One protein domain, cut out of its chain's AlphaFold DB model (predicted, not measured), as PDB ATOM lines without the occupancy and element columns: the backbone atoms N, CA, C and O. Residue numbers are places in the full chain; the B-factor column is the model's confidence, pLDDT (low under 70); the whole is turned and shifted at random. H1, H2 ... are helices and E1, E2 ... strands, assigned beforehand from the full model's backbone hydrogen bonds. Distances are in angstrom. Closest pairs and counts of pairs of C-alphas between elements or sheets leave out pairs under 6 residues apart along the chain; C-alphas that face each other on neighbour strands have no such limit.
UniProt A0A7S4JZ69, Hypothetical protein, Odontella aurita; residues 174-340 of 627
ATOM      1  N   ARG A 174     -86.273 155.602  27.768       91.44
ATOM      2  CA  ARG A 174     -87.527 155.821  27.033       91.44
ATOM      3  C   ARG A 174     -88.433 156.824  27.741       91.44
ATOM      4  O   ARG A 174     -89.023 157.666  27.079       91.44
ATOM      5  N   GLU A 175     -88.513 156.751  29.066       90.75
ATOM      6  CA  GLU A 175     -89.344 157.630  29.890       90.75
ATOM      7  C   GLU A 175     -88.900 159.090  29.756       90.75
ATOM      8  O   GLU A 175     -89.724 159.958  29.507       90.75
ATOM      9  N   LYS A 176     -87.588 159.364  29.798       92.88
ATOM     10  CA  LYS A 176     -87.069 160.738  29.699       92.88
ATOM     11  C   LYS A 176     -87.284 161.350  28.317       92.88
ATOM     12  O   LYS A 176     -87.545 162.545  28.209       92.88
ATOM     13  N   LEU A 177     -87.163 160.548  27.257       94.19
ATOM     14  CA  LEU A 177     -87.512 160.985  25.902       94.19
ATOM     15  C   LEU A 177     -89.017 161.221  25.774       94.19
ATOM     16  O   LEU A 177     -89.434 162.208  25.174       94.19
ATOM     17  N   GLN A 178     -89.824 160.329  26.356       91.88
ATOM     18  CA  GLN A 178     -91.277 160.442  26.360       91.88
ATOM     19  C   GLN A 178     -91.736 161.726  27.050       91.88
ATOM     20  O   GLN A 178     -92.590 162.409  26.492       91.88
ATOM     21  N   ASP A 179     -91.162 162.073  28.203       91.69
ATOM     22  CA  ASP A 179     -91.521 163.279  28.959       91.69
ATOM     23  C   ASP A 179     -91.380 164.544  28.100       91.69
ATOM     24  O   ASP A 179     -92.245 165.415  28.119       91.69
ATOM     25  N   VAL A 180     -90.326 164.629  27.281       94.00
ATOM     26  CA  VAL A 180     -90.126 165.751  26.352       94.00
ATOM     27  C   VAL A 180     -91.061 165.648  25.144       94.00
ATOM     28  O   VAL A 180     -91.704 166.633  24.778       94.00
ATOM     29  N   ALA A 181     -91.172 164.463  24.536       92.44
ATOM     30  CA  ALA A 181     -92.007 164.225  23.358       92.44
ATOM     31  C   ALA A 181     -93.495 164.520  23.613       92.44
ATOM     32  O   ALA A 181     -94.192 165.007  22.726       92.44
ATOM     33  N   GLN A 182     -93.990 164.275  24.830       88.88
ATOM     34  CA  GLN A 182     -95.358 164.628  25.220       88.88
ATOM     35  C   GLN A 182     -95.619 166.141  25.169       88.88
ATOM     36  O   GLN A 182     -96.754 166.541  24.921       88.88
ATOM     37  N   ILE A 183     -94.586 166.966  25.361       90.88
ATOM     38  CA  ILE A 183     -94.702 168.425  25.421       90.88
ATOM     39  C   ILE A 183     -94.527 169.067  24.038       90.88
ATOM     40  O   ILE A 183     -95.269 169.983  23.685       90.88
ATOM     41  N   ILE A 184     -93.566 168.585  23.243       90.88
ATOM     42  CA  ILE A 184     -93.268 169.119  21.896       90.88
ATOM     43  C   ILE A 184     -94.103 168.486  20.772       90.88
ATOM     44  O   ILE A 184     -93.957 168.878  19.612       90.88
ATOM     45  N   GLY A 185     -94.944 167.508  21.119       87.19
ATOM     46  CA  GLY A 185     -95.812 166.770  20.208       87.19
ATOM     47  C   GLY A 185     -95.253 165.387  19.853       87.19
ATOM     48  O   GLY A 185     -94.209 165.276  19.216       87.19
ATOM     49  N   ARG A 186     -95.981 164.325  20.227       85.81
ATOM     50  CA  ARG A 186     -95.500 162.924  20.239       85.81
ATOM     51  C   ARG A 186     -95.114 162.359  18.866       85.81
ATOM     52  O   ARG A 186     -94.233 161.509  18.797       85.81
ATOM     53  N   HIS A 187     -95.785 162.818  17.810       87.69
ATOM     54  CA  HIS A 187     -95.717 162.238  16.463       87.69
ATOM     55  C   HIS A 187     -94.943 163.098  15.457       87.69
ATOM     56  O   HIS A 187     -94.721 162.669  14.330       87.69
ATOM     57  N   TYR A 188     -94.570 164.317  15.843       90.62
ATOM     58  CA  TYR A 188     -94.267 165.395  14.903       90.62
ATOM     59  C   TYR A 188     -92.777 165.744  14.850       90.62
ATOM     60  O   TYR A 188     -91.945 165.191  15.571       90.62
ATOM     61  N   GLU A 189     -92.454 166.743  14.025       92.56
ATOM     62  CA  GLU A 189     -91.095 167.225  13.760       92.56
ATOM     63  C   GLU A 189     -90.271 167.550  15.014       92.56
ATOM     64  O   GLU A 189     -89.051 167.401  14.995       92.56
ATOM     65  N   GLY A 190     -90.910 167.942  16.123       93.50
ATOM     66  CA  GLY A 190     -90.221 168.173  17.394       93.50
ATOM     67  C   GLY A 190     -89.412 166.956  17.858       93.50
ATOM     68  O   GLY A 190     -88.266 167.101  18.286       93.50
ATOM     69  N   VAL A 191     -89.959 165.747  17.703       95.12
ATOM     70  CA  VAL A 191     -89.256 164.501  18.045       95.12
ATOM     71  C   VAL A 191     -88.109 164.244  17.070       95.12
ATOM     72  O   VAL A 191     -87.005 163.919  17.505       95.12
ATOM     73  N   SER A 192     -88.305 164.489  15.771       96.06
ATOM     74  CA  SER A 192     -87.226 164.399  14.777       96.06
ATOM     75  C   SER A 192     -86.061 165.338  15.114       96.06
ATOM     76  O   SER A 192     -84.901 164.933  15.046       96.06
ATOM     77  N   ILE A 193     -86.349 166.574  15.541       96.31
ATOM     78  CA  ILE A 193     -85.337 167.536  16.007       96.31
ATOM     79  C   ILE A 193     -84.603 166.992  17.237       96.31
ATOM     80  O   ILE A 193     -83.374 167.020  17.258       96.31
ATOM     81  N   LEU A 194     -85.324 166.460  18.229       96.56
ATOM     82  CA  LEU A 194     -84.720 165.871  19.428       96.56
ATOM     83  C   LEU A 194     -83.753 164.731  19.079       96.56
ATOM     84  O   LEU A 194     -82.617 164.726  19.548       96.56
ATOM     85  N   TYR A 195     -84.162 163.796  18.220       97.19
ATOM     86  CA  TYR A 195     -83.302 162.688  17.794       97.19
ATOM     87  C   TYR A 195     -82.067 163.180  17.020       97.19
ATOM     88  O   TYR A 195     -80.965 162.673  17.250       97.19
ATOM     89  N   ARG A 196     -82.203 164.218  16.180       97.88
ATOM     90  CA  ARG A 196     -81.059 164.861  15.507       97.88
ATOM     91  C   ARG A 196     -80.092 165.524  16.489       97.88
ATOM     92  O   ARG A 196     -78.882 165.363  16.343       97.88
ATOM     93  N   LEU A 197     -80.594 166.199  17.526       97.69
ATOM     94  CA  LEU A 197     -79.761 166.779  18.592       97.69
ATOM     95  C   LEU A 197     -78.984 165.717  19.384       97.69
ATOM     96  O   LEU A 197     -77.910 166.010  19.911       97.69
ATOM     97  N   LEU A 198     -79.501 164.489  19.457       97.00
ATOM     98  CA  LEU A 198     -78.843 163.353  20.105       97.00
ATOM     99  C   LEU A 198     -77.811 162.648  19.207       97.00
ATOM    100  O   LEU A 198     -77.027 161.838  19.708       97.00
ATOM    101  N   GLY A 199     -77.777 162.984  17.913       96.25
ATOM    102  CA  GLY A 199     -76.804 162.495  16.934       96.25
ATOM    103  C   GLY A 199     -77.375 161.582  15.845       96.25
ATOM    104  O   GLY A 199     -76.635 161.238  14.926       96.25
ATOM    105  N   ALA A 200     -78.660 161.211  15.904       96.81
ATOM    106  CA  ALA A 200     -79.285 160.388  14.865       96.81
ATOM    107  C   ALA A 200     -79.447 161.156  13.548       96.81
ATOM    108  O   ALA A 200     -79.698 162.365  13.538       96.81
ATOM    109  N   LYS A 201     -79.377 160.444  12.420       96.38
ATOM    110  CA  LYS A 201     -79.755 160.996  11.116       96.38
ATOM    111  C   LYS A 201     -81.235 160.716  10.895       96.38
ATOM    112  O   LYS A 201     -81.616 159.564  10.730       96.38
ATOM    113  N   VAL A 202     -82.062 161.756  10.925       96.94
ATOM    114  CA  VAL A 202     -83.519 161.634  10.762       96.94
ATOM    115  C   VAL A 202     -83.992 162.562   9.652       96.94
ATOM    116  O   VAL A 202     -83.754 163.774   9.724       96.94
ATOM    117  N   GLY A 203     -84.683 161.984   8.673       94.31
ATOM    118  CA  GLY A 203     -85.350 162.665   7.573       94.31
ATOM    119  C   GLY A 203     -86.554 163.506   8.004       94.31
ATOM    120  O   GLY A 203     -86.740 163.856   9.176       94.31
ATOM    121  N   LYS A 204     -87.370 163.875   7.023       92.75
ATOM    122  CA  LYS A 204     -88.562 164.720   7.165       92.75
ATOM    123  C   LYS A 204     -89.834 163.875   7.191       92.75
ATOM    124  O   LYS A 204     -89.880 162.789   6.626       92.75
ATOM    125  N   ARG A 205     -90.901 164.414   7.799       92.94
ATOM    126  CA  ARG A 205     -92.260 163.819   7.788       92.94
ATOM    127  C   ARG A 205     -92.343 162.416   8.408       92.94
ATOM    128  O   ARG A 205     -93.239 161.642   8.085       92.94
ATOM    129  N   VAL A 206     -91.422 162.104   9.317       94.00
ATOM    130  CA  VAL A 206     -91.433 160.852  10.083       94.00
ATOM    131  C   VAL A 206     -92.621 160.854  11.043       94.00
ATOM    132  O   VAL A 206     -92.794 161.803  11.810       94.00
ATOM    133  N   PHE A 207     -93.416 159.785  11.026       93.44
ATOM    134  CA  PHE A 207     -94.475 159.550  12.004       93.44
ATOM    135  C   PHE A 207     -93.909 158.753  13.180       93.44
ATOM    136  O   PHE A 207     -93.721 157.537  13.101       93.44
ATOM    137  N   TRP A 208     -93.618 159.449  14.278       93.44
ATOM    138  CA  TRP A 208     -93.091 158.832  15.496       93.44
ATOM    139  C   TRP A 208     -94.171 158.060  16.262       93.44
ATOM    140  O   TRP A 208     -95.351 158.372  16.132       93.44
ATOM    141  N   PRO A 209     -93.816 157.056  17.080       88.06
ATOM    142  CA  PRO A 209     -94.798 156.313  17.853       88.06
ATOM    143  C   PRO A 209     -95.251 157.101  19.090       88.06
ATOM    144  O   PRO A 209     -94.472 157.834  19.698       88.06
ATOM    145  N   GLY A 210     -96.489 156.866  19.540       78.19
ATOM    146  CA  GLY A 210     -97.041 157.538  20.728       78.19
ATOM    147  C   GLY A 210     -96.234 157.259  22.000       78.19
ATOM    148  O   GLY A 210     -96.168 158.094  22.901       78.19
ATOM    149  N   SER A 211     -95.563 156.104  22.039       82.75
ATOM    150  CA  SER A 211     -94.549 155.772  23.032       82.75
ATOM    151  C   SER A 211     -93.167 155.665  22.382       82.75
ATOM    152  O   SER A 211     -93.009 154.821  21.496       82.75
ATOM    153  N   GLN A 212     -92.180 156.426  22.854       89.44
ATOM    154  CA  GLN A 212     -90.856 156.506  22.227       89.44
ATOM    155  C   GLN A 212     -90.153 155.147  22.125       89.44
ATOM    156  O   GLN A 212     -90.389 154.231  22.924       89.44
ATOM    157  N   ILE A 213     -89.287 155.033  21.117       87.56
ATOM    158  CA  ILE A 213     -88.546 153.813  20.791       87.56
ATOM    159  C   ILE A 213     -87.545 153.510  21.906       87.56
ATOM    160  O   ILE A 213     -86.813 154.388  22.363       87.56
ATOM    161  N   VAL A 214     -87.481 152.248  22.334       84.94
ATOM    162  CA  VAL A 214     -86.449 151.817  23.285       84.94
ATOM    163  C   VAL A 214     -85.116 151.672  22.550       84.94
ATOM    164  O   VAL A 214     -85.017 150.905  21.593       84.94
ATOM    165  N   THR A 215     -84.090 152.355  23.052       85.31
ATOM    166  CA  THR A 215     -82.700 152.310  22.569       85.31
ATOM    167  C   THR A 215     -81.719 152.285  23.751       85.31
ATOM    168  O   THR A 215     -82.123 152.440  24.902       85.31
ATOM    169  N   MET A 216     -80.432 152.062  23.477       80.56
ATOM    170  CA  MET A 216     -79.325 152.101  24.441       80.56
ATOM    171  C   MET A 216     -78.624 153.471  24.516       80.56
ATOM    172  O   MET A 216     -77.625 153.617  25.214       80.56
ATOM    173  N   GLY A 217     -79.149 154.481  23.817       88.00
ATOM    174  CA  GLY A 217     -78.615 155.846  23.829       88.00
ATOM    175  C   GLY A 217     -77.538 156.119  22.771       88.00
ATOM    176  O   GLY A 217     -76.986 157.216  22.712       88.00
ATOM    177  N   GLU A 218     -77.255 155.146  21.905       93.94
ATOM    178  CA  GLU A 218     -76.298 155.239  20.796       93.94
ATOM    179  C   GLU A 218     -76.979 155.817  19.538       93.94
ATOM    180  O   GLU A 218     -76.961 155.223  18.463       93.94
ATOM    181  N   PHE A 219     -77.628 156.978  19.676       95.81
ATOM    182  CA  PHE A 219     -78.415 157.606  18.600       95.81
ATOM    183  C   PHE A 219     -77.614 157.863  17.324       95.81
ATOM    184  O   PHE A 219     -78.185 157.805  16.242       95.81
ATOM    185  N   ASP A 220     -76.296 158.068  17.435       96.25
ATOM    186  CA  ASP A 220     -75.385 158.257  16.294       96.25
ATOM    187  C   ASP A 220     -75.419 157.092  15.278       96.25
ATOM    188  O   ASP A 220     -74.980 157.249  14.142       96.25
ATOM    189  N   LEU A 221     -75.921 155.924  15.691       95.88
ATOM    190  CA  LEU A 221     -76.011 154.697  14.894       95.88
ATOM    191  C   LEU A 221     -77.421 154.442  14.342       95.88
ATOM    192  O   LEU A 221     -77.732 153.324  13.933       95.88
ATOM    193  N   MET A 222     -78.283 155.459  14.339       95.88
ATOM    194  CA  MET A 222     -79.610 155.394  13.732       95.88
ATOM    195  C   MET A 222     -79.686 156.295  12.507       95.88
ATOM    196  O   MET A 222     -79.424 157.499  12.585       95.88
ATOM    197  N   GLU A 223     -80.114 155.708  11.397       95.31
ATOM    198  CA  GLU A 223     -80.431 156.416  10.165       95.31
ATOM    199  C   GLU A 223     -81.885 156.136   9.785       95.31
ATOM    200  O   GLU A 223     -82.280 154.992   9.578       95.31
ATOM    201  N   ILE A 224     -82.693 157.188   9.748       95.88
ATOM    202  CA  ILE A 224     -84.133 157.143   9.503       95.88
ATOM    203  C   ILE A 224     -84.412 158.077   8.330       95.88
ATOM    204  O   ILE A 224     -84.137 159.273   8.420       95.88
ATOM    205  N   GLY A 225     -84.929 157.531   7.236       93.94
ATOM    206  CA  GLY A 225     -85.280 158.266   6.029       93.94
ATOM    207  C   GLY A 225     -86.546 159.109   6.177       93.94
ATOM    208  O   GLY A 225     -87.178 159.172   7.235       93.94
ATOM    209  N   ASP A 226     -86.913 159.764   5.084       93.19
ATOM    210  CA  ASP A 226     -88.149 160.535   4.983       93.19
ATOM    211  C   ASP A 226     -89.391 159.630   5.065       93.19
ATOM    212  O   ASP A 226     -89.366 158.480   4.634       93.19
ATOM    213  N   ASP A 227     -90.502 160.149   5.589       93.44
ATOM    214  CA  ASP A 227     -91.819 159.487   5.567       93.44
ATOM    215  C   ASP A 227     -91.893 158.113   6.277       93.44
ATOM    216  O   ASP A 227     -92.844 157.352   6.079       93.44
ATOM    217  N   VAL A 228     -90.906 157.782   7.119       94.19
ATOM    218  CA  VAL A 228     -90.904 156.547   7.920       94.19
ATOM    219  C   VAL A 228     -92.038 156.571   8.943       94.19
ATOM    220  O   VAL A 228     -92.280 157.587   9.601       94.19
ATOM    221  N   VAL A 229     -92.722 155.437   9.107       93.94
ATOM    222  CA  VAL A 229     -93.838 155.276  10.050       93.94
ATOM    223  C   VAL A 229     -93.456 154.298  11.154       93.94
ATOM    224  O   VAL A 229     -92.981 153.197  10.879       93.94
ATOM    225  N   PHE A 230     -93.684 154.694  12.408       94.19
ATOM    226  CA  PHE A 230     -93.448 153.858  13.580       94.19
ATOM    227  C   PHE A 230     -94.735 153.504  14.329       94.19
ATOM    228  O   PHE A 230     -95.542 154.360  14.697       94.19
ATOM    229  N   GLY A 231     -94.856 152.229  14.678       90.00
ATOM    230  CA  GLY A 231     -95.770 151.696  15.667       90.00
ATOM    231  C   GLY A 231     -95.172 151.722  17.074       90.00
ATOM    232  O   GLY A 231     -93.960 151.780  17.297       90.00
ATOM    233  N   SER A 232     -96.055 151.685  18.069       86.81
ATOM    234  CA  SER A 232     -95.662 151.781  19.477       86.81
ATOM    235  C   SER A 232     -94.943 150.528  19.987       86.81
ATOM    236  O   SER A 232     -95.094 149.433  19.452       86.81
ATOM    237  N   ARG A 233     -94.196 150.675  21.092       87.44
ATOM    238  CA  ARG A 233     -93.459 149.597  21.787       87.44
ATOM    239  C   ARG A 233     -92.320 148.957  20.989       87.44
ATOM    240  O   ARG A 233     -91.798 147.940  21.436       87.44
ATOM    241  N   SER A 234     -91.922 149.494  19.844       91.88
ATOM    242  CA  SER A 234     -90.810 148.942  19.065       91.88
ATOM    243  C   SER A 234     -89.451 149.232  19.717       91.88
ATOM    244  O   SER A 234     -89.292 150.183  20.489       91.88
ATOM    245  N   VAL A 235     -88.482 148.351  19.471       93.38
ATOM    246  CA  VAL A 235     -87.136 148.409  20.059       93.38
ATOM    247  C   VAL A 235     -86.120 148.386  18.931       93.38
ATOM    248  O   VAL A 235     -86.194 147.516  18.064       93.38
ATOM    249  N   ILE A 236     -85.156 149.301  18.975       94.81
ATOM    250  CA  ILE A 236     -84.035 149.331  18.036       94.81
ATOM    251  C   ILE A 236     -82.752 149.078  18.820       94.81
ATOM    252  O   ILE A 236     -82.422 149.806  19.760       94.81
ATOM    253  N   TYR A 237     -82.035 148.031  18.431       92.62
ATOM    254  CA  TYR A 237     -80.707 147.720  18.929       92.62
ATOM    255  C   TYR A 237     -79.661 148.185  17.925       92.62
ATOM    256  O   TYR A 237     -79.668 147.769  16.774       92.62
ATOM    257  N   THR A 238     -78.730 148.998  18.402       93.06
ATOM    258  CA  THR A 238     -77.548 149.473  17.666       93.06
ATOM    259  C   THR A 238     -76.259 148.829  18.168       93.06
ATOM    260  O   THR A 238     -75.207 148.966  17.549       93.06
ATOM    261  N   SER A 239     -76.326 148.090  19.276       91.31
ATOM    262  CA  SER A 239     -75.187 147.363  19.812       91.31
ATOM    263  C   SER A 239     -75.557 145.998  20.373       91.31
ATOM    264  O   SER A 239     -76.709 145.679  20.677       91.31
ATOM    265  N   THR A 240     -74.519 145.185  20.469       91.00
ATOM    266  CA  THR A 240     -74.458 143.875  21.108       91.00
ATOM    267  C   THR A 240     -73.304 143.887  22.114       91.00
ATOM    268  O   THR A 240     -72.620 144.906  22.278       91.00
ATOM    269  N   VAL A 241     -73.078 142.769  22.801       89.81
ATOM    270  CA  VAL A 241     -71.952 142.616  23.736       89.81
ATOM    271  C   VAL A 241     -70.603 142.871  23.050       89.81
ATOM    272  O   VAL A 241     -69.736 143.513  23.634       89.81
ATOM    273  N   ASP A 242     -70.443 142.444  21.794       90.25
ATOM    274  CA  ASP A 242     -69.166 142.453  21.073       90.25
ATOM    275  C   ASP A 242     -69.008 143.607  20.069       90.25
ATOM    276  O   ASP A 242     -67.891 143.925  19.659       90.25
ATOM    277  N   SER A 243     -70.097 144.253  19.644       91.94
ATOM    278  CA  SER A 243     -70.054 145.155  18.486       91.94
ATOM    279  C   SER A 243     -71.190 146.173  18.428       91.94
ATOM    280  O   SER A 243     -72.270 145.972  18.989       91.94
ATOM    281  N   LEU A 244     -70.925 147.270  17.718       94.00
ATOM    282  CA  LEU A 244     -71.849 148.350  17.399       94.00
ATOM    283  C   LEU A 244     -72.056 148.416  15.885       94.00
ATOM    284  O   LEU A 244     -71.088 148.411  15.124       94.00
ATOM    285  N   GLU A 245     -73.305 148.529  15.448       93.12
ATOM    286  CA  GLU A 245     -73.665 148.609  14.033       93.12
ATOM    287  C   GLU A 245     -74.807 149.599  13.805       93.12
ATOM    288  O   GLU A 245     -75.721 149.727  14.621       93.12
ATOM    289  N   THR A 246     -74.767 150.276  12.659       92.94
ATOM    290  CA  THR A 246     -75.813 151.216  12.253       92.94
ATOM    291  C   THR A 246     -77.072 150.475  11.822       92.94
ATOM    292  O   THR A 246     -77.004 149.555  11.005       92.94
ATOM    293  N   VAL A 247     -78.221 150.912  12.332       94.38
ATOM    294  CA  VAL A 247     -79.542 150.512  11.837       94.38
ATOM    295  C   VAL A 247     -80.036 151.568  10.861       94.38
ATOM    296  O   VAL A 247     -79.984 152.761  11.166       94.38
ATOM    297  N   HIS A 248     -80.535 151.121   9.711       92.50
ATOM    298  CA  HIS A 248     -81.038 152.009   8.672       92.50
ATOM    299  C   HIS A 248     -82.482 151.677   8.297       92.50
ATOM    300  O   HIS A 248     -82.812 150.530   7.998       92.50
ATOM    301  N   LEU A 249     -83.330 152.696   8.287       94.44
ATOM    302  CA  LEU A 249     -84.724 152.626   7.871       94.44
ATOM    303  C   LEU A 249     -84.890 153.566   6.681       94.44
ATOM    304  O   LEU A 249     -84.896 154.780   6.866       94.44
ATOM    305  N   SER A 250     -84.973 153.020   5.471       92.19
ATOM    306  CA  SER A 250     -85.059 153.823   4.250       92.19
ATOM    307  C   SER A 250     -86.404 154.540   4.132       92.19
ATOM    308  O   SER A 250     -87.360 154.247   4.862       92.19
ATOM    309  N   ALA A 251     -86.478 155.499   3.210       91.62
ATOM    310  CA  ALA A 251     -87.645 156.356   3.058       91.62
ATOM    311  C   ALA A 251     -88.950 155.560   2.833       91.62
ATOM    312  O   ALA A 251     -88.990 154.556   2.118       91.62
ATOM    313  N   GLY A 252     -90.027 155.988   3.488       91.25
ATOM    314  CA  GLY A 252     -91.338 155.342   3.441       91.25
ATOM    315  C   GLY A 252     -91.426 153.983   4.150       91.25
ATOM    316  O   GLY A 252     -92.521 153.414   4.197       91.25
ATOM    317  N   SER A 253     -90.339 153.435   4.703       93.81
ATOM    318  CA  SER A 253     -90.408 152.171   5.448       93.81
ATOM    319  C   SER A 253     -91.359 152.269   6.650       93.81
ATOM    320  O   SER A 253     -91.586 153.338   7.224       93.81
ATOM    321  N   ASN A 254     -91.963 151.141   7.018       95.31
ATOM    322  CA  ASN A 254     -92.901 151.054   8.129       95.31
ATOM    323  C   ASN A 254     -92.420 150.023   9.148       95.31
ATOM    324  O   ASN A 254     -92.289 148.840   8.836       95.31
ATOM    325  N   VAL A 255     -92.210 150.467  10.381       95.69
ATOM    326  CA  VAL A 255     -91.948 149.607  11.530       95.69
ATOM    327  C   VAL A 255     -93.210 149.599  12.368       95.69
ATOM    328  O   VAL A 255     -93.462 150.549  13.096       95.69
ATOM    329  N   SER A 256     -93.993 148.531  12.290       92.38
ATOM    330  CA  SER A 256     -95.269 148.416  12.997       92.38
ATOM    331  C   SER A 256     -95.072 148.265  14.510       92.38
ATOM    332  O   SER A 256     -93.990 148.478  15.070       92.38
ATOM    333  N   ASP A 257     -96.152 147.971  15.224       89.62
ATOM    334  CA  ASP A 257     -96.115 147.934  16.673       89.62
ATOM    335  C   ASP A 257     -95.438 146.659  17.210       89.62
ATOM    336  O   ASP A 257     -95.536 145.561  16.663       89.62
ATOM    337  N   ASN A 258     -94.778 146.804  18.354       90.56
ATOM    338  CA  ASN A 258     -94.082 145.721  19.037       90.56
ATOM    339  C   ASN A 258     -92.936 145.058  18.243       90.56
ATOM    340  O   ASN A 258     -92.482 143.994  18.650       90.56
ATOM    341  N   CYS A 259     -92.347 145.714  17.248       93.56
ATOM    342  CA  CYS A 259     -91.223 145.144  16.503       93.56
ATOM    343  C   CYS A 259     -89.890 145.181  17.278       93.56
ATOM    344  O   CYS A 259     -89.714 145.941  18.245       93.56
ATOM    345  N   VAL A 260     -88.930 144.360  16.854       94.62
ATOM    346  CA  VAL A 260     -87.530 144.384  17.298       94.62
ATOM    347  C   VAL A 260     -86.635 144.486  16.071       94.62
ATOM    348  O   VAL A 260     -86.749 143.689  15.150       94.62
ATOM    349  N   ILE A 261     -85.731 145.459  16.056       95.44
ATOM    350  CA  ILE A 261     -84.755 145.632  14.978       95.44
ATOM    351  C   ILE A 261     -83.366 145.452  15.576       95.44
ATOM    352  O   ILE A 261     -83.011 146.146  16.532       95.44
ATOM    353  N   LEU A 262     -82.606 144.489  15.054       94.00
ATOM    354  CA  LEU A 262     -81.273 144.156  15.552       94.00
ATOM    355  C   LEU A 262     -80.169 144.962  14.844       94.00
ATOM    356  O   LEU A 262     -80.416 145.518  13.772       94.00
ATOM    357  N   PRO A 263     -78.948 145.029  15.405       93.38
ATOM    358  CA  PRO A 263     -77.879 145.859  14.849       93.38
ATOM    359  C   PRO A 263     -77.545 145.497  13.393       93.38
ATOM    360  O   PRO A 263     -77.681 144.343  12.987       93.38
ATOM    361  N   GLY A 264     -77.157 146.485  12.586       89.88
ATOM    362  CA  GLY A 264     -76.792 146.279  11.175       89.88
ATOM    363  C   GLY A 264     -77.969 146.069  10.221       89.88
ATOM    364  O   GLY A 264     -77.775 146.048   9.006       89.88
ATOM    365  N   SER A 265     -79.184 145.919  10.753       91.31
ATOM    366  CA  SER A 265     -80.391 145.716   9.956       91.31
ATOM    367  C   SER A 265     -80.705 146.911   9.062       91.31
ATOM    368  O   SER A 265     -80.481 148.067   9.436       91.31
ATOM    369  N   THR A 266     -81.284 146.621   7.901       90.69
ATOM    370  CA  THR A 266     -81.711 147.620   6.921       90.69
ATOM    371  C   THR A 266     -83.117 147.306   6.428       90.69
ATOM    372  O   THR A 266     -83.351 146.230   5.886       90.69
ATOM    373  N   LEU A 267     -84.046 148.245   6.593       92.31
ATOM    374  CA  LEU A 267     -85.361 148.180   5.955       92.31
ATOM    375  C   LEU A 267     -85.317 149.009   4.677       92.31
ATOM    376  O   LEU A 267     -85.042 150.205   4.752       92.31
ATOM    377  N   GLY A 268     -85.572 148.374   3.533       89.00
ATOM    378  CA  GLY A 268     -85.637 149.026   2.230       89.00
ATOM    379  C   GLY A 268     -86.797 150.013   2.112       89.00
ATOM    380  O   GLY A 268     -87.669 150.105   2.984       89.00
ATOM    381  N   LYS A 269     -86.806 150.778   1.019       88.50
ATOM    382  CA  LYS A 269     -87.852 151.771   0.749       88.50
ATOM    383  C   LYS A 269     -89.218 151.097   0.729       88.50
ATOM    384  O   LYS A 269     -89.341 149.976   0.252       88.50
ATOM    385  N   ASN A 270     -90.231 151.728   1.321       90.62
ATOM    386  CA  ASN A 270     -91.600 151.187   1.418       90.62
ATOM    387  C   ASN A 270     -91.746 149.782   2.061       90.62
ATOM    388  O   ASN A 270     -92.868 149.262   2.135       90.62
ATOM    389  N   ALA A 271     -90.660 149.187   2.567       92.19
ATOM    390  CA  ALA A 271     -90.680 147.886   3.214       92.19
ATOM    391  C   ALA A 271     -91.459 147.971   4.527       92.19
ATOM    392  O   ALA A 271     -91.372 148.959   5.266       92.19
ATOM    393  N   VAL A 272     -92.223 146.929   4.830       94.19
ATOM    394  CA  VAL A 272     -93.052 146.851   6.029       94.19
ATOM    395  C   VAL A 272     -92.524 145.740   6.920       94.19
ATOM    396  O   VAL A 272     -92.525 144.575   6.537       94.19
ATOM    397  N   LEU A 273     -92.125 146.099   8.136       95.31
ATOM    398  CA  LEU A 273     -91.983 145.162   9.242       95.31
ATOM    399  C   LEU A 273     -93.257 145.243  10.085       95.31
ATOM    400  O   LEU A 273     -93.447 146.176  10.868       95.31
ATOM    401  N   GLY A 274     -94.156 144.296   9.861       92.75
ATOM    402  CA  GLY A 274     -95.464 144.161  10.485       92.75
ATOM    403  C   GLY A 274     -95.416 143.843  11.976       92.75
ATOM    404  O   GLY A 274     -94.350 143.637  12.555       92.75
ATOM    405  N   SER A 275     -96.583 143.855  12.619       90.00
ATOM    406  CA  SER A 275     -96.711 143.740  14.074       90.00
ATOM    407  C   SER A 275     -96.017 142.500  14.631       90.00
ATOM    408  O   SER A 275     -96.136 141.403  14.093       90.00
ATOM    409  N   GLY A 276     -95.286 142.679  15.733       89.38
ATOM    410  CA  GLY A 276     -94.477 141.604  16.315       89.38
ATOM    411  C   GLY A 276     -93.316 141.141  15.422       89.38
ATOM    412  O   GLY A 276     -92.785 140.053  15.614       89.38
ATOM    413  N   GLY A 277     -92.933 141.949  14.433       92.69
ATOM    414  CA  GLY A 277     -91.834 141.664  13.522       92.69
ATOM    415  C   GLY A 277     -90.465 141.709  14.202       92.69
ATOM    416  O   GLY A 277     -90.169 142.646  14.949       92.69
ATOM    417  N   LEU A 278     -89.590 140.756  13.889       93.50
ATOM    418  CA  LEU A 278     -88.160 140.829  14.210       93.50
ATOM    419  C   LEU A 278     -87.354 141.014  12.921       93.50
ATOM    420  O   LEU A 278     -87.414 140.164  12.046       93.50
ATOM    421  N   CYS A 279     -86.555 142.078  12.817       93.75
ATOM    422  CA  CYS A 279     -85.537 142.184  11.773       93.75
ATOM    423  C   CYS A 279     -84.202 141.637  12.307       93.75
ATOM    424  O   CYS A 279     -83.641 142.241  13.235       93.75
ATOM    425  N   PRO A 280     -83.693 140.508  11.773       91.19
ATOM    426  CA  PRO A 280     -82.482 139.882  12.284       91.19
ATOM    427  C   PRO A 280     -81.227 140.716  12.010       91.19
ATOM    428  O   PRO A 280     -81.180 141.536  11.097       91.19
ATOM    429  N   ARG A 281     -80.177 140.485  12.805       88.94
ATOM    430  CA  ARG A 281     -78.923 141.249  12.733       88.94
ATOM    431  C   ARG A 281     -78.339 141.205  11.317       88.94
ATOM    432  O   ARG A 281     -78.159 140.125  10.756       88.94
ATOM    433  N   GLY A 282     -78.009 142.374  10.772       85.94
ATOM    434  CA  GLY A 282     -77.409 142.513   9.443       85.94
ATOM    435  C   GLY A 282     -78.317 142.122   8.272       85.94
ATOM    436  O   GLY A 282     -77.825 142.036   7.150       85.94
ATOM    437  N   TRP A 283     -79.608 141.850   8.496       88.06
ATOM    438  CA  TRP A 283     -80.534 141.540   7.408       88.06
ATOM    439  C   TRP A 283     -80.936 142.789   6.633       88.06
ATOM    440  O   TRP A 283     -80.982 143.898   7.168       88.06
ATOM    441  N   TYR A 284     -81.265 142.568   5.365       87.31
ATOM    442  CA  TYR A 284     -81.906 143.549   4.508       87.31
ATOM    443  C   TYR A 284     -83.315 143.070   4.172       87.31
ATOM    444  O   TYR A 284     -83.476 141.967   3.649       87.31
ATOM    445  N   LEU A 285     -84.314 143.889   4.491       89.69
ATOM    446  CA  LEU A 285     -85.693 143.681   4.055       89.69
ATOM    447  C   LEU A 285     -85.885 144.446   2.736       89.69
ATOM    448  O   LEU A 285     -85.778 145.675   2.766       89.69
ATOM    449  N   PRO A 286     -86.122 143.761   1.600       86.06
ATOM    450  CA  PRO A 286     -86.164 144.389   0.280       86.06
ATOM    451  C   PRO A 286     -87.194 145.507   0.124       86.06
ATOM    452  O   PRO A 286     -88.184 145.572   0.853       86.06
ATOM    453  N   GLU A 287     -86.986 146.367  -0.865       86.69
ATOM    454  CA  GLU A 287     -87.945 147.413  -1.223       86.69
ATOM    455  C   GLU A 287     -89.358 146.863  -1.453       86.69
ATOM    456  O   GLU A 287     -89.533 145.814  -2.072       86.69
ATOM    457  N   SER A 288     -90.353 147.563  -0.906       87.31
ATOM    458  CA  SER A 288     -91.787 147.249  -0.960       87.31
ATOM    459  C   SER A 288     -92.194 145.866  -0.431       87.31
ATOM    460  O   SER A 288     -93.375 145.534  -0.463       87.31
ATOM    461  N   SER A 289     -91.266 145.102   0.156       89.62
ATOM    462  CA  SER A 289     -91.565 143.811   0.783       89.62
ATOM    463  C   SER A 289     -92.359 143.957   2.084       89.62
ATOM    464  O   SER A 289     -92.219 144.946   2.813       89.62
ATOM    465  N   VAL A 290     -93.166 142.947   2.411       91.69
ATOM    466  CA  VAL A 290     -93.948 142.892   3.655       91.69
ATOM    467  C   VAL A 290     -93.530 141.678   4.467       91.69
ATOM    468  O   VAL A 290     -93.676 140.536   4.038       91.69
ATOM    469  N   TRP A 291     -93.036 141.944   5.669       92.69
ATOM    470  CA  TRP A 291     -92.552 140.965   6.633       92.69
ATOM    471  C   TRP A 291     -93.396 141.027   7.896       92.69
ATOM    472  O   TRP A 291     -93.833 142.108   8.284       92.69
ATOM    473  N   PHE A 292     -93.610 139.906   8.576       89.06
ATOM    474  CA  PHE A 292     -94.523 139.853   9.713       89.06
ATOM    475  C   PHE A 292     -94.074 138.874  10.791       89.06
ATOM    476  O   PHE A 292     -93.478 137.840  10.494       89.06
ATOM    477  N   GLY A 293     -94.402 139.190  12.047       88.88
ATOM    478  CA  GLY A 293     -94.170 138.297  13.174       88.88
ATOM    479  C   GLY A 293     -92.714 137.853  13.358       88.88
ATOM    480  O   GLY A 293     -91.753 138.454  12.871       88.88
ATOM    481  N   CYS A 294     -92.561 136.778  14.110       88.81
ATOM    482  CA  CYS A 294     -91.298 136.149  14.423       88.81
ATOM    483  C   CYS A 294     -91.539 134.661  14.696       88.81
ATOM    484  O   CYS A 294     -92.312 134.296  15.588       88.81
ATOM    485  N   ARG A 295     -90.845 133.797  13.958       84.56
ATOM    486  CA  ARG A 295     -90.780 132.358  14.215       84.56
ATOM    487  C   ARG A 295     -89.319 131.939  14.181       84.56
ATOM    488  O   ARG A 295     -88.625 132.177  13.201       84.56
ATOM    489  N   GLY A 296     -88.814 131.379  15.280       81.56
ATOM    490  CA  GLY A 296     -87.406 130.980  15.342       81.56
ATOM    491  C   GLY A 296     -86.413 132.150  15.220       81.56
ATOM    492  O   GLY A 296     -85.328 131.956  14.682       81.56
ATOM    493  N   CYS A 297     -86.761 133.352  15.691       85.38
ATOM    494  CA  CYS A 297     -85.988 134.587  15.476       85.38
ATOM    495  C   CYS A 297     -85.886 135.046  14.006       85.38
ATOM    496  O   CYS A 297     -84.953 135.773  13.657       85.38
ATOM    497  N   GLU A 298     -86.843 134.665  13.158       87.00
ATOM    498  CA  GLU A 298     -86.937 135.128  11.773       87.00
ATOM    499  C   GLU A 298     -88.336 135.659  11.462       87.00
ATOM    500  O   GLU A 298     -89.328 135.086  11.926       87.00
ATOM    501  N   PRO A 299     -88.443 136.755  10.696       90.69
ATOM    502  CA  PRO A 299     -89.729 137.258  10.255       90.69
ATOM    503  C   PRO A 299     -90.270 136.405   9.103       90.69
ATOM    504  O   PRO A 299     -89.513 135.918   8.261       90.69
ATOM    505  N   LEU A 300     -91.591 136.273   9.027       89.25
ATOM    506  CA  LEU A 300     -92.272 135.630   7.907       89.25
ATOM    507  C   LEU A 300     -92.420 136.620   6.747       89.25
ATOM    508  O   LEU A 300     -92.866 137.746   6.954       89.25
ATOM    509  N   LEU A 301     -92.078 136.198   5.530       90.31
ATOM    510  CA  LEU A 301     -92.334 136.970   4.313       90.31
ATOM    511  C   LEU A 301     -93.788 136.776   3.870       90.31
ATOM    512  O   LEU A 301     -94.186 135.646   3.601       90.31
ATOM    513  N   LEU A 302     -94.551 137.864   3.774       87.25
ATOM    514  CA  LEU A 302     -95.914 137.862   3.233       87.25
ATOM    515  C   LEU A 302     -95.936 138.309   1.770       87.25
ATOM    516  O   LEU A 302     -96.512 137.629   0.931       87.25
ATOM    517  N   GLU A 303     -95.264 139.417   1.455       87.00
ATOM    518  CA  GLU A 303     -95.187 139.949   0.091       87.00
ATOM    519  C   GLU A 303     -93.728 140.134  -0.312       87.00
ATOM    520  O   GLU A 303     -92.954 140.800   0.387       87.00
ATOM    521  N   LYS A 304     -93.346 139.535  -1.446       85.06
ATOM    522  CA  LYS A 304     -92.017 139.722  -2.032       85.06
ATOM    523  C   LYS A 304     -91.845 141.178  -2.460       85.06
ATOM    524  O   LYS A 304     -92.771 141.796  -2.971       85.06
ATOM    525  N   GLY A 305     -90.650 141.706  -2.220       79.81
ATOM    526  CA  GLY A 305     -90.268 143.031  -2.688       79.81
ATOM    527  C   GLY A 305     -89.830 143.034  -4.149       79.81
ATOM    528  O   GLY A 305     -89.883 142.010  -4.824       79.81
ATOM    529  N   VAL A 306     -89.336 144.184  -4.605       75.12
ATOM    530  CA  VAL A 306     -88.824 144.382  -5.975       75.12
ATOM    531  C   VAL A 306     -87.535 143.581  -6.243       75.12
ATOM    532  O   VAL A 306     -87.242 143.230  -7.380       75.12
ATOM    533  N   ASP A 307     -86.781 143.257  -5.189       65.94
ATOM    534  CA  ASP A 307     -85.486 142.575  -5.263       65.94
ATOM    535  C   ASP A 307     -85.568 141.094  -4.831       65.94
ATOM    536  O   ASP A 307     -86.072 140.768  -3.749       65.94
ATOM    537  N   ASP A 308     -84.967 140.201  -5.626       51.34
ATOM    538  CA  ASP A 308     -84.890 138.762  -5.351       51.34
ATOM    539  C   ASP A 308     -83.791 138.427  -4.320       51.34
ATOM    540  O   ASP A 308     -82.646 138.114  -4.651       51.34
ATOM    541  N   GLY A 309     -84.150 138.466  -3.032       54.16
ATOM    542  CA  GLY A 309     -83.464 137.720  -1.969       54.16
ATOM    543  C   GLY A 309     -83.059 138.514  -0.718       54.16
ATOM    544  O   GLY A 309     -82.434 139.567  -0.776       54.16
ATOM    545  N   VAL A 310     -83.303 137.909   0.451       51.84
ATOM    546  CA  VAL A 310     -82.862 138.353   1.799       51.84
ATOM    547  C   VAL A 310     -81.327 138.453   1.924       51.84
ATOM    548  O   VAL A 310     -80.782 139.078   2.836       51.84
ATOM    549  N   ALA A 311     -80.593 137.848   0.988       49.50
ATOM    550  CA  ALA A 311     -79.160 137.582   1.071       49.50
ATOM    551  C   ALA A 311     -78.227 138.762   0.717       49.50
ATOM    552  O   ALA A 311     -77.016 138.559   0.624       49.50
ATOM    553  N   LYS A 312     -78.723 140.000   0.574       54.47
ATOM    554  CA  LYS A 312     -77.874 141.180   0.286       54.47
ATOM    555  C   LYS A 312     -77.350 141.921   1.525       54.47
ATOM    556  O   LYS A 312     -76.565 142.852   1.380       54.47
ATOM    557  N   GLY A 313     -77.694 141.508   2.749       52.09
ATOM    558  CA  GLY A 313     -77.279 142.204   3.983       52.09
ATOM    559  C   GLY A 313     -75.760 142.428   4.131       52.09
ATOM    560  O   GLY A 313     -75.318 143.519   4.496       52.09
ATOM    561  N   LYS A 314     -74.940 141.431   3.757       51.16
ATOM    562  CA  LYS A 314     -73.468 141.562   3.726       51.16
ATOM    563  C   LYS A 314     -72.971 142.453   2.582       51.16
ATOM    564  O   LYS A 314     -72.089 143.272   2.813       51.16
ATOM    565  N   GLN A 315     -73.563 142.342   1.390       56.03
ATOM    566  CA  GLN A 315     -73.223 143.189   0.239       56.03
ATOM    567  C   GLN A 315     -73.550 144.662   0.508       56.03
ATOM    568  O   GLN A 315     -72.731 145.526   0.223       56.03
ATOM    569  N   ILE A 316     -74.681 144.963   1.152       60.59
ATOM    570  CA  ILE A 316     -75.048 146.328   1.559       60.59
ATOM    571  C   ILE A 316     -74.060 146.870   2.600       60.59
ATOM    572  O   ILE A 316     -73.662 148.033   2.529       60.59
ATOM    573  N   ALA A 317     -73.610 146.044   3.549       59.44
ATOM    574  CA  ALA A 317     -72.583 146.439   4.514       59.44
ATOM    575  C   ALA A 317     -71.216 146.725   3.856       59.44
ATOM    576  O   ALA A 317     -70.508 147.638   4.286       59.44
ATOM    577  N   GLU A 318     -70.845 145.984   2.810       58.59
ATOM    578  CA  GLU A 318     -69.632 146.223   2.014       58.59
ATOM    579  C   GLU A 318     -69.758 147.463   1.121       58.59
ATOM    580  O   GLU A 318     -68.862 148.305   1.110       58.59
ATOM    581  N   MET A 319     -70.898 147.651   0.461       59.81
ATOM    582  CA  MET A 319     -71.195 148.834  -0.352       59.81
ATOM    583  C   MET A 319     -71.239 150.122   0.489       59.81
ATOM    584  O   MET A 319     -70.776 151.171   0.047       59.81
ATOM    585  N   ARG A 320     -71.678 150.045   1.754       62.03
ATOM    586  CA  ARG A 320     -71.550 151.147   2.728       62.03
ATOM    587  C   ARG A 320     -70.099 151.514   3.025       62.03
ATOM    588  O   ARG A 320     -69.796 152.696   3.170       62.03
ATOM    589  N   LYS A 321     -69.192 150.532   3.124       62.06
ATOM    590  CA  LYS A 321     -67.753 150.814   3.298       62.06
ATOM    591  C   LYS A 321     -67.174 151.557   2.092       62.06
ATOM    592  O   LYS A 321     -66.208 152.291   2.267       62.06
ATOM    593  N   ALA A 322     -67.783 151.412   0.914       59.72
ATOM    594  CA  ALA A 322     -67.442 152.164  -0.290       59.72
ATOM    595  C   ALA A 322     -68.040 153.590  -0.336       59.72
ATOM    596  O   ALA A 322     -67.787 154.319  -1.288       59.72
ATOM    597  N   GLY A 323     -68.793 154.018   0.688       58.12
ATOM    598  CA  GLY A 323     -69.270 155.400   0.832       58.12
ATOM    599  C   GLY A 323     -70.585 155.736   0.119       58.12
ATOM    600  O   GLY A 323     -70.974 156.900   0.129       58.12
ATOM    601  N   MET A 324     -71.281 154.754  -0.458       60.34
ATOM    602  CA  MET A 324     -72.587 154.955  -1.103       60.34
ATOM    603  C   MET A 324     -73.725 155.075  -0.080       60.34
ATOM    604  O   MET A 324     -73.746 154.352   0.925       60.34
ATOM    605  N   SER A 325     -74.702 155.949  -0.338       59.56
ATOM    606  CA  SER A 325     -75.923 156.021   0.474       59.56
ATOM    607  C   SER A 325     -76.893 154.886   0.118       59.56
ATOM    608  O   SER A 325     -76.955 154.433  -1.022       59.56
ATOM    609  N   ILE A 326     -77.671 154.394   1.091       58.91
ATOM    610  CA  ILE A 326     -78.627 153.294   0.846       58.91
ATOM    611  C   ILE A 326     -79.722 153.694  -0.146       58.91
ATOM    612  O   ILE A 326     -80.169 152.861  -0.928       58.91
ATOM    613  N   ASP A 327     -80.111 154.969  -0.162       56.62
ATOM    614  CA  ASP A 327     -81.106 155.464  -1.110       56.62
ATOM    615  C   ASP A 327     -80.586 155.498  -2.560       56.62
ATOM    616  O   ASP A 327     -81.406 155.401  -3.474       56.62
ATOM    617  N   GLU A 328     -79.265 155.590  -2.768       61.47
ATOM    618  CA  GLU A 328     -78.598 155.408  -4.071       61.47
ATOM    619  C   GLU A 328     -78.400 153.924  -4.418       61.47
ATOM    620  O   GLU A 328     -78.432 153.555  -5.588       61.47
ATOM    621  N   LEU A 329     -78.192 153.069  -3.410       59.12
ATOM    622  CA  LEU A 329     -77.989 151.622  -3.567       59.12
ATOM    623  C   LEU A 329     -79.271 150.869  -3.937       59.12
ATOM    624  O   LEU A 329     -79.215 149.872  -4.652       59.12
ATOM    625  N   CYS A 330     -80.408 151.346  -3.438       58.38
ATOM    626  CA  CYS A 330     -81.735 150.827  -3.740       58.38
ATOM    627  C   CYS A 330     -82.602 152.003  -4.217       58.38
ATOM    628  O   CYS A 330     -83.360 152.567  -3.416       58.38
ATOM    629  N   PRO A 331     -82.430 152.480  -5.468       61.62
ATOM    630  CA  PRO A 331     -83.301 153.505  -6.027       61.62
ATOM    631  C   PRO A 331     -84.734 152.981  -6.038       61.62
ATOM    632  O   PRO A 331     -84.951 151.794  -6.252       61.62
ATOM    633  N   LEU A 332     -85.684 153.881  -5.785       66.38
ATOM    634  CA  LEU A 332     -87.088 153.502  -5.726       66.38
ATOM    635  C   LEU A 332     -87.492 152.984  -7.111       66.38
ATOM    636  O   LEU A 332     -87.244 153.663  -8.111       66.38
ATOM    637  N   ALA A 333     -88.019 151.772  -7.181       60.94
ATOM    638  CA  ALA A 333     -88.371 151.144  -8.438       60.94
ATOM    639  C   ALA A 333     -89.817 151.482  -8.815       60.94
ATOM    640  O   ALA A 333     -90.759 151.185  -8.082       60.94
ATOM    641  N   GLY A 334     -89.992 152.083  -9.993       62.50
ATOM    642  CA  GLY A 334     -91.297 152.547 -10.473       62.50
ATOM    643  C   GLY A 334     -91.734 153.881  -9.857       62.50
ATOM    644  O   GLY A 334     -90.921 154.638  -9.331       62.50
ATOM    645  N   ASP A 335     -93.036 154.168  -9.935       59.22
ATOM    646  CA  ASP A 335     -93.626 155.465  -9.560       59.22
ATOM    647  C   ASP A 335     -94.154 155.507  -8.107       59.22
ATOM    648  O   ASP A 335     -94.927 156.396  -7.735       59.22
ATOM    649  N   GLU A 336     -93.792 154.537  -7.256       66.56
ATOM    650  CA  GLU A 336     -94.316 154.466  -5.889       66.56
ATOM    651  C   GLU A 336     -93.827 155.634  -5.015       66.56
ATOM    652  O   GLU A 336     -92.643 155.829  -4.751       66.56
ATOM    653  N   THR A 337     -94.761 156.412  -4.470       81.94
ATOM    654  CA  THR A 337     -94.409 157.533  -3.591       81.94
ATOM    655  C   THR A 337     -94.069 157.048  -2.177       81.94
ATOM    656  O   THR A 337     -94.809 156.246  -1.596       81.94
ATOM    657  N   THR A 338     -93.031 157.609  -1.550       86.88
ATOM    658  CA  THR A 338     -92.771 157.411  -0.109       86.88
ATOM    659  C   THR A 338     -93.740 158.199   0.769       86.88
ATOM    660  O   THR A 338     -93.946 157.849   1.929       86.88
ATOM    661  N   LEU A 339     -94.362 159.246   0.218       89.19
ATOM    662  CA  LEU A 339     -95.211 160.180   0.947       89.19
ATOM    663  C   LEU A 339     -96.444 159.481   1.535       89.19
ATOM    664  O   LEU A 339     -97.249 158.878   0.823       89.19
ATOM    665  N   ARG A 340     -96.611 159.586   2.855       90.31
ATOM    666  CA  ARG A 340     -97.712 158.941   3.593       90.31
ATOM    667  C   ARG A 340     -98.873 159.902   3.855       90.31
ATOM    668  O   ARG A 340     -98.638 161.112   3.897       90.31
TER     669      ARG A 340
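AT A GLANCE: This is residues 174 to 340 of the 627 residues of the protein "Hypothetical protein" of Odontella aurita (UniProt A0A7S4JZ69). With little regular structure, the chain winds in stacked turns, residues 201 to 289, from H1 and H2 at one end to the hairpin of E3 and E4 at the other. Under half of the 167 printed residues are in its four named helices and four named strands, mixed in class. It is compact, radius of gyration of the C-alphas 14.8 A, spanning 44 by 40 by 34 A.

IN THESE COORDINATES: Find C-alpha 174 at (-87.527, 155.821, 27.033), where H1, residues 174 to 184, begins. Then come H2, 189 to 197; E1, 222 to 224; E2, 247 to 249; E3, 290 to 295; E4, 298 to 303; H3, 310 to 321; and H4, 326 to 329, ending at (-77.989, 151.622, -3.567).

HOW THE PARTS SIT: H1 and H2 touch only at the corner, closest C-alphas 184 and 190, 5.5 A. N 223 and O 247 of parallel E1 and E2, 3.0 A, and N 292 and O 300 of antiparallel E3 and E4, 2.8 A, are within hydrogen-bond range. H3 and H4 only just touch, with 3 pairs of C-alphas within 8 A.

THE WHOLE: The printed part has no cut; the link E2 to E3 is long; residues 307 to 336 have pLDDT under 70.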